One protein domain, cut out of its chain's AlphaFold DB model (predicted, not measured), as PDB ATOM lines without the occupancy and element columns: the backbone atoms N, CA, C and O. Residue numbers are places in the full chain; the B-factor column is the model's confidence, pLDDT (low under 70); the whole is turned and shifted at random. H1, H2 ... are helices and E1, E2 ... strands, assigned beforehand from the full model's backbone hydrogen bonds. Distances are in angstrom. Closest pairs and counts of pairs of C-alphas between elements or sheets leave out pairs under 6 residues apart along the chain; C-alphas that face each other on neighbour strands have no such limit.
ATOM      1  N   SER A  21      95.391  45.543  69.558       90.31
ATOM      2  CA  SER A  21      96.674  44.925  69.914       90.31
ATOM      3  C   SER A  21      96.820  43.559  69.239       90.31
ATOM      4  O   SER A  21      95.825  42.877  68.961       90.31
ATOM      5  N   HIS A  22      98.059  43.121  69.016       92.19
ATOM      6  CA  HIS A  22      98.351  41.774  68.526       92.19
ATOM      7  C   HIS A  22      97.973  40.665  69.536       92.19
ATOM      8  O   HIS A  22      97.887  39.493  69.160       92.19
ATOM      9  N   SER A  23      97.629  41.023  70.782       89.94
ATOM     10  CA  SER A  23      97.073  40.117  71.806       89.94
ATOM     11  C   SER A  23      95.730  39.493  71.411       89.94
ATOM     12  O   SER A  23      95.341  38.458  71.950       89.94
ATOM     13  N   LEU A  24      95.027  40.075  70.431       87.50
ATOM     14  CA  LEU A  24      93.754  39.562  69.911       87.50
ATOM     15  C   LEU A  24      93.880  38.196  69.204       87.50
ATOM     16  O   LEU A  24      92.861  37.576  68.874       87.50
ATOM     17  N   GLY A  25      95.110  37.723  68.985       87.25
ATOM     18  CA  GLY A  25      95.431  36.360  68.580       87.25
ATOM     19  C   GLY A  25      95.943  36.244  67.144       87.25
ATOM     20  O   GLY A  25      96.593  37.137  66.600       87.25
ATOM     21  N   ARG A  26      95.670  35.096  66.520       90.31
ATOM     22  CA  ARG A  26      96.067  34.827  65.131       90.31
ATOM     23  C   ARG A  26      95.085  35.420  64.114       90.31
ATOM     24  O   ARG A  26      93.918  35.668  64.418       90.31
ATOM     25  N   GLY A  27      95.544  35.550  62.875       91.69
ATOM     26  CA  GLY A  27      94.779  36.030  61.728       91.69
ATOM     27  C   GLY A  27      94.670  37.552  61.662       91.69
ATOM     28  O   GLY A  27      93.780  38.058  60.982       91.69
ATOM     29  N   LEU A  28      95.524  38.287  62.376       93.69
ATOM     30  CA  LEU A  28      95.540  39.749  62.376       93.69
ATOM     31  C   LEU A  28      96.365  40.262  61.201       93.69
ATOM     32  O   LEU A  28      97.477  39.792  60.972       93.69
ATOM     33  N   LEU A  29      95.812  41.228  60.475       93.06
ATOM     34  CA  LEU A  29      96.495  41.957  59.415       93.06
ATOM     35  C   LEU A  29      97.281  43.100  60.048       93.06
ATOM     36  O   LEU A  29      96.699  43.938  60.742       93.06
ATOM     37  N   THR A  30      98.587  43.120  59.806       93.12
ATOM     38  CA  THR A  30      99.505  44.072  60.431       93.12
ATOM     39  C   THR A  30     100.488  44.644  59.424       93.12
ATOM     40  O   THR A  30     100.870  43.969  58.473       93.12
ATOM     41  N   HIS A  31     100.907  45.888  59.604       91.56
ATOM     42  CA  HIS A  31     101.993  46.487  58.829       91.56
ATOM     43  C   HIS A  31     102.999  47.141  59.772       91.56
ATOM     44  O   HIS A  31     102.635  47.553  60.879       91.56
ATOM     45  N   ARG A  32     104.245  47.311  59.334       89.38
ATOM     46  CA  ARG A  32     105.219  48.068  60.121       89.38
ATOM     47  C   ARG A  32     104.875  49.550  60.115       89.38
ATOM     48  O   ARG A  32     104.542  50.129  59.083       89.38
ATOM     49  N   SER A  33     104.992  50.165  61.281       80.88
ATOM     50  CA  SER A  33     104.943  51.613  61.420       80.88
ATOM     51  C   SER A  33     106.062  52.224  60.574       80.88
ATOM     52  O   SER A  33     107.214  51.814  60.689       80.88
ATOM     53  N   LEU A  34     105.721  53.219  59.749       81.44
ATOM     54  CA  LEU A  34     106.648  53.953  58.871       81.44
ATOM     55  C   LEU A  34     107.199  53.168  57.664       81.44
ATOM     56  O   LEU A  34     108.149  53.633  57.035       81.44
ATOM     57  N   ASP A  35     106.611  52.026  57.297       77.69
ATOM     58  CA  ASP A  35     106.934  51.380  56.020       77.69
ATOM     59  C   ASP A  35     106.199  52.081  54.865       77.69
ATOM     60  O   ASP A  35     104.981  52.250  54.890       77.69
ATOM     61  N   ALA A  36     106.952  52.531  53.860       73.44
ATOM     62  CA  ALA A  36     106.415  53.204  52.675       73.44
ATOM     63  C   ALA A  36     105.939  52.214  51.598       73.44
ATOM     64  O   ALA A  36     105.306  52.615  50.619       73.44
ATOM     65  N   LEU A  37     106.273  50.929  51.746       79.31
ATOM     66  CA  LEU A  37     105.847  49.884  50.828       79.31
ATOM     67  C   LEU A  37     104.454  49.366  51.219       79.31
ATOM     68  O   LEU A  37     104.127  49.310  52.403       79.31
ATOM     69  N   PRO A  38     103.636  48.903  50.255       79.06
ATOM     70  CA  PRO A  38     102.328  48.303  50.530       79.06
ATOM     71  C   PRO A  38     102.454  46.873  51.098       79.06
ATOM     72  O   PRO A  38     101.701  45.972  50.730       79.06
ATOM     73  N   ALA A  39     103.454  46.634  51.949       85.12
ATOM     74  CA  ALA A  39     103.715  45.349  52.568       85.12
ATOM     75  C   ALA A  39     102.910  45.214  53.864       85.12
ATOM     76  O   ALA A  39     102.873  46.114  54.701       85.12
ATOM     77  N   PHE A  40     102.288  44.054  54.046       91.00
ATOM     78  CA  PHE A  40     101.607  43.697  55.282       91.00
ATOM     79  C   PHE A  40     101.865  42.229  55.617       91.00
ATOM     80  O   PHE A  40     102.159  41.409  54.746       91.00
ATOM     81  N   GLY A  41     101.768  41.907  56.900       89.38
ATOM     82  CA  GLY A  41     101.853  40.567  57.451       89.38
ATOM     83  C   GLY A  41     100.505  40.082  57.971       89.38
ATOM     84  O   GLY A  41      99.571  40.857  58.189       89.38
ATOM     85  N   ILE A  42     100.428  38.771  58.184       91.12
ATOM     86  CA  ILE A  42      99.315  38.102  58.853       91.12
ATOM     87  C   ILE A  42      99.892  37.333  60.037       91.12
ATOM     88  O   ILE A  42     100.815  36.537  59.850       91.12
ATOM     89  N   THR A  43      99.353  37.524  61.242       89.94
ATOM     90  CA  THR A  43      99.750  36.693  62.388       89.94
ATOM     91  C   THR A  43      99.247  35.262  62.192       89.94
ATOM     92  O   THR A  43      98.066  35.031  61.947       89.94
ATOM     93  N   THR A  44     100.126  34.268  62.288       87.31
ATOM     94  CA  THR A  44      99.755  32.846  62.118       87.31
ATOM     95  C   THR A  44      99.630  32.110  63.450       87.31
ATOM     96  O   THR A  44      98.943  31.092  63.533       87.31
ATOM     97  N   ARG A  45     100.229  32.657  64.514       85.06
ATOM     98  CA  ARG A  45     100.201  32.142  65.888       85.06
ATOM     99  C   ARG A  45      99.743  33.246  66.849       85.06
ATOM    100  O   ARG A  45      99.914  34.424  66.526       85.06
ATOM    101  N   PRO A  46      99.160  32.896  68.008       84.50
ATOM    102  CA  PRO A  46      99.069  33.824  69.129       84.50
ATOM    103  C   PRO A  46     100.471  34.314  69.507       84.50
ATOM    104  O   PRO A  46     101.407  33.516  69.535       84.50
ATOM    105  N   VAL A  47     100.611  35.610  69.769       80.44
ATOM    106  CA  VAL A  47     101.878  36.213  70.195       80.44
ATOM    107  C   VAL A  47     101.882  36.270  71.720       80.44
ATOM    108  O   VAL A  47     100.943  36.802  72.312       80.44
ATOM    109  N   ALA A  48     102.895  35.674  72.347       77.06
ATOM    110  CA  ALA A  48     103.083  35.717  73.793       77.06
ATOM    111  C   ALA A  48     103.937  36.931  74.193       77.06
ATOM    112  O   ALA A  48     104.671  37.486  73.377       77.06
ATOM    113  N   GLU A  49     103.868  37.329  75.460       69.19
ATOM    114  CA  GLU A  49     104.855  38.258  76.020       69.19
ATOM    115  C   GLU A  49     106.224  37.560  76.127       69.19
ATOM    116  O   GLU A  49     106.259  36.381  76.502       69.19
ATOM    117  N   PRO A  50     107.353  38.236  75.833       69.62
ATOM    118  CA  PRO A  50     107.520  39.682  75.602       69.62
ATOM    119  C   PRO A  50     107.369  40.141  74.139       69.62
ATOM    120  O   PRO A  50     107.283  41.341  73.883       69.62
ATOM    121  N   ASP A  51     107.325  39.211  73.181       74.38
ATOM    122  CA  ASP A  51     107.313  39.514  71.739       74.38
ATOM    123  C   ASP A  51     106.105  40.374  71.329       74.38
ATOM    124  O   ASP A  51     106.158  41.141  70.364       74.38
ATOM    125  N   LEU A  52     105.007  40.261  72.081       81.19
ATOM    126  CA  LEU A  52     103.805  41.066  71.914       81.19
ATOM    127  C   LEU A  52     104.085  42.567  72.091       81.19
ATOM    128  O   LEU A  52     103.651  43.366  71.258       81.19
ATOM    129  N   SER A  53     104.844  42.936  73.125       78.62
ATOM    130  CA  SER A  53     105.191  44.330  73.421       78.62
ATOM    131  C   SER A  53     106.019  44.967  72.295       78.62
ATOM    132  O   SER A  53     105.736  46.090  71.871       78.62
ATOM    133  N   ASP A  54     106.991  44.234  71.746       83.44
ATOM    134  CA  ASP A  54     107.833  44.706  70.637       83.44
ATOM    135  C   ASP A  54     107.047  44.822  69.320       83.44
ATOM    136  O   ASP A  54     107.231  45.762  68.531       83.44
ATOM    137  N   LEU A  55     106.136  43.877  69.077       84.44
ATOM    138  CA  LEU A  55     105.311  43.867  67.876       84.44
ATOM    139  C   LEU A  55     104.276  45.000  67.885       84.44
ATOM    140  O   LEU A  55     104.130  45.686  66.873       84.44
ATOM    141  N   ASP A  56     103.609  45.246  69.016       87.94
ATOM    142  CA  ASP A  56     102.680  46.373  69.188       87.94
ATOM    143  C   ASP A  56     103.396  47.737  69.118       87.94
ATOM    144  O   ASP A  56     102.807  48.725  68.672       87.94
ATOM    145  N   ALA A  57     104.676  47.811  69.506       86.94
ATOM    146  CA  ALA A  57     105.470  49.036  69.399       86.94
ATOM    147  C   ALA A  57     105.861  49.374  67.949       86.94
ATOM    148  O   ALA A  57     105.941  50.545  67.570       86.94
ATOM    149  N   THR A  58     106.119  48.354  67.128       88.50
ATOM    150  CA  THR A  58     106.694  48.519  65.782       88.50
ATOM    151  C   THR A  58     105.685  48.346  64.655       88.50
ATOM    152  O   THR A  58     105.951  48.787  63.537       88.50
ATOM    153  N   SER A  59     104.530  47.735  64.919       90.81
ATOM    154  CA  SER A  59     103.545  47.375  63.901       90.81
ATOM    155  C   SER A  59     102.124  47.726  64.333       90.81
ATOM    156  O   SER A  59     101.807  47.784  65.517       90.81
ATOM    157  N   VAL A  60     101.245  47.972  63.363       91.75
ATOM    158  CA  VAL A  60      99.853  48.372  63.609       91.75
ATOM    159  C   VAL A  60      98.912  47.338  63.019       91.75
ATOM    160  O   VAL A  60      98.993  47.030  61.830       91.75
ATOM    161  N   VAL A  61      97.978  46.856  63.841       93.44
ATOM    162  CA  VAL A  61      96.873  46.010  63.391       93.44
ATOM    163  C   VAL A  61      95.816  46.874  62.711       93.44
ATOM    164  O   VAL A  61      95.260  47.788  63.321       93.44
ATOM    165  N   PHE A  62      95.503  46.556  61.458       92.25
ATOM    166  CA  PHE A  62      94.501  47.279  60.668       92.25
ATOM    167  C   PHE A  62      93.326  46.399  60.224       92.25
ATOM    168  O   PHE A  62      92.382  46.885  59.603       92.25
ATOM    169  N   GLY A  63      93.351  45.105  60.542       92.50
ATOM    170  CA  GLY A  63      92.256  44.205  60.208       92.50
ATOM    171  C   GLY A  63      92.447  42.799  60.755       92.50
ATOM    172  O   GLY A  63      93.438  42.482  61.410       92.50
ATOM    173  N   ARG A  64      91.475  41.936  60.466       93.94
ATOM    174  CA  ARG A  64      91.500  40.524  60.840       93.94
ATOM    175  C   ARG A  64      90.871  39.691  59.733       93.94
ATOM    176  O   ARG A  64      89.855  40.082  59.160       93.94
ATOM    177  N   ILE A  65      91.457  38.533  59.461       93.44
ATOM    178  CA  ILE A  65      90.851  37.519  58.603       93.44
ATOM    179  C   ILE A  65      89.549  37.063  59.253       93.44
ATOM    180  O   ILE A  65      89.516  36.715  60.434       93.44
ATOM    181  N   ARG A  66      88.461  37.069  58.482       94.38
ATOM    182  CA  ARG A  66      87.163  36.612  58.973       94.38
ATOM    183  C   ARG A  66      87.289  35.162  59.464       94.38
ATOM    184  O   ARG A  66      87.679  34.322  58.659       94.38
ATOM    185  N   PRO A  67      86.926  34.862  60.724       90.19
ATOM    186  CA  PRO A  67      87.029  33.514  61.260       90.19
ATOM    187  C   PRO A  67      85.975  32.621  60.601       90.19
ATOM    188  O   PRO A  67      84.780  32.705  60.883       90.19
ATOM    189  N   THR A  68      86.434  31.802  59.668       94.69
ATOM    190  CA  THR A  68      85.699  30.705  59.035       94.69
ATOM    191  C   THR A  68      86.502  29.418  59.168       94.69
ATOM    192  O   THR A  68      87.726  29.459  59.307       94.69
ATOM    193  N   THR A  69      85.833  28.272  59.044       94.00
ATOM    194  CA  THR A  69      86.487  26.956  59.045       94.00
ATOM    195  C   THR A  69      87.637  26.885  58.034       94.00
ATOM    196  O   THR A  69      88.717  26.408  58.371       94.00
ATOM    197  N   ASP A  70      87.445  27.443  56.836       93.62
ATOM    198  CA  ASP A  70      88.470  27.464  55.787       93.62
ATOM    199  C   ASP A  70      89.664  28.349  56.159       93.62
ATOM    200  O   ASP A  70      90.815  27.971  55.941       93.62
ATOM    201  N   SER A  71      89.411  29.522  56.750       91.81
ATOM    202  CA  SER A  71      90.481  30.425  57.183       91.81
ATOM    203  C   SER A  71      91.320  29.818  58.309       91.81
ATOM    204  O   SER A  71      92.543  29.950  58.310       91.81
ATOM    205  N   ASP A  72      90.682  29.097  59.233       90.62
ATOM    206  CA  ASP A  72      91.365  28.417  60.327       90.62
ATOM    207  C   ASP A  72      92.175  27.224  59.818       90.62
ATOM    208  O   ASP A  72      93.320  27.043  60.234       90.62
ATOM    209  N   ALA A  73      91.622  26.446  58.880       90.44
ATOM    210  CA  ALA A  73      92.342  25.368  58.212       90.44
ATOM    211  C   ALA A  73      93.568  25.898  57.454       90.44
ATOM    212  O   ALA A  73      94.661  25.351  57.589       90.44
ATOM    213  N   PHE A  74      93.420  27.000  56.715       89.12
ATOM    214  CA  PHE A  74      94.530  27.650  56.025       89.12
ATOM    215  C   PHE A  74      95.624  28.108  56.998       89.12
ATOM    216  O   PHE A  74      96.792  27.777  56.800       89.12
ATOM    217  N   LEU A  75      95.265  28.822  58.070       88.81
ATOM    218  CA  LEU A  75      96.237  29.284  59.065       88.81
ATOM    219  C   LEU A  75      96.955  28.110  59.747       88.81
ATOM    220  O   LEU A  75      98.159  28.198  59.965       88.81
ATOM    221  N   ASN A  76      96.255  27.001  60.007       87.38
ATOM    222  CA  ASN A  76      96.850  25.771  60.539       87.38
ATOM    223  C   ASN A  76      97.819  25.092  59.562       87.38
ATOM    224  O   ASN A  76      98.744  24.430  60.001       87.38
ATOM    225  N   ILE A  77      97.630  25.226  58.251       84.38
ATOM    226  CA  ILE A  77      98.578  24.677  57.271       84.38
ATOM    227  C   ILE A  77      99.813  25.573  57.183       84.38
ATOM    228  O   ILE A  77     100.942  25.091  57.186       84.38
ATOM    229  N   VAL A  78      99.605  26.891  57.102       83.06
ATOM    230  CA  VAL A  78     100.687  27.865  56.895       83.06
ATOM    231  C   VAL A  78     101.665  27.895  58.066       83.06
ATOM    232  O   VAL A  78     102.859  28.098  57.860       83.06
ATOM    233  N   VAL A  79     101.172  27.678  59.283       81.12
ATOM    234  CA  VAL A  79     101.964  27.754  60.516       81.12
ATOM    235  C   VAL A  79     103.091  26.720  60.589       81.12
ATOM    236  O   VAL A  79     104.095  26.975  61.259       81.12
ATOM    237  N   ASP A  80     102.935  25.605  59.874       74.00
ATOM    238  CA  ASP A  80     103.872  24.480  59.835       74.00
ATOM    239  C   ASP A  80     104.660  24.420  58.519       74.00
ATOM    240  O   ASP A  80     105.446  23.495  58.297       74.00
ATOM    241  N   LEU A  81     104.473  25.399  57.624       72.38
ATOM    242  CA  LEU A  81     105.240  25.434  56.389       72.38
ATOM    243  C   LEU A  81     106.723  25.670  56.701       72.38
ATOM    244  O   LEU A  81     107.066  26.635  57.389       72.38
TER     245      LEU A  81
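AT A GLANCE: This is residues 21 to 81 of the 151 residues of the protein "Hypothetical protein" of Trieres chinensis (UniProt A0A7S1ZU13). A two-stranded antiparallel ribbon, E1 and E2, is followed at E2's end by helix H2, set off on a four-residue link, while H1 runs straight into E2's start. A long loop, residues 33 to 50, joins E1 to H1. The printed part has 61 residues, ordered E1, H1, E2, H2; the class is mixed, with 29 residues in named elements, under half. It is compact, radius of gyration of the C-alphas 11.8 A, spanning 33 by 27 by 21 A.

HOW THE PARTS SIT: Look first at E1, residues 28 to 32, and E2, residues 59 to 64, antiparallel at 152 degrees, with N 29 and O 63 2.8 A apart. Residues 29 to 30 also pair antiparallel with 41 to 42. H1, residues 51 to 58, comes closest to E1 at the C-alphas of Thr 58 and Arg 32, 5.9 A. H2, residues 69 to 78, is apart from E1 and H1. In H1 and H2 every O i to N i+4 pair is within hydrogen-bond range.

IN THESE COORDINATES: Find C-alpha 28 at (95.540, 39.749, 62.376); E1 runs 13.0 A from there. H1 spans 10.8 A and E2 14.2 A. H2 runs 14.4 A to C-alpha 78 at (100.687, 27.865, 56.895).

THE WHOLE: The farthest C-alphas, Leu 34 and Thr 69, are 33.7 A apart. The printed part has no cut; the link E1 to H1 is long. Residues 49 to 50 are under pLDDT 70.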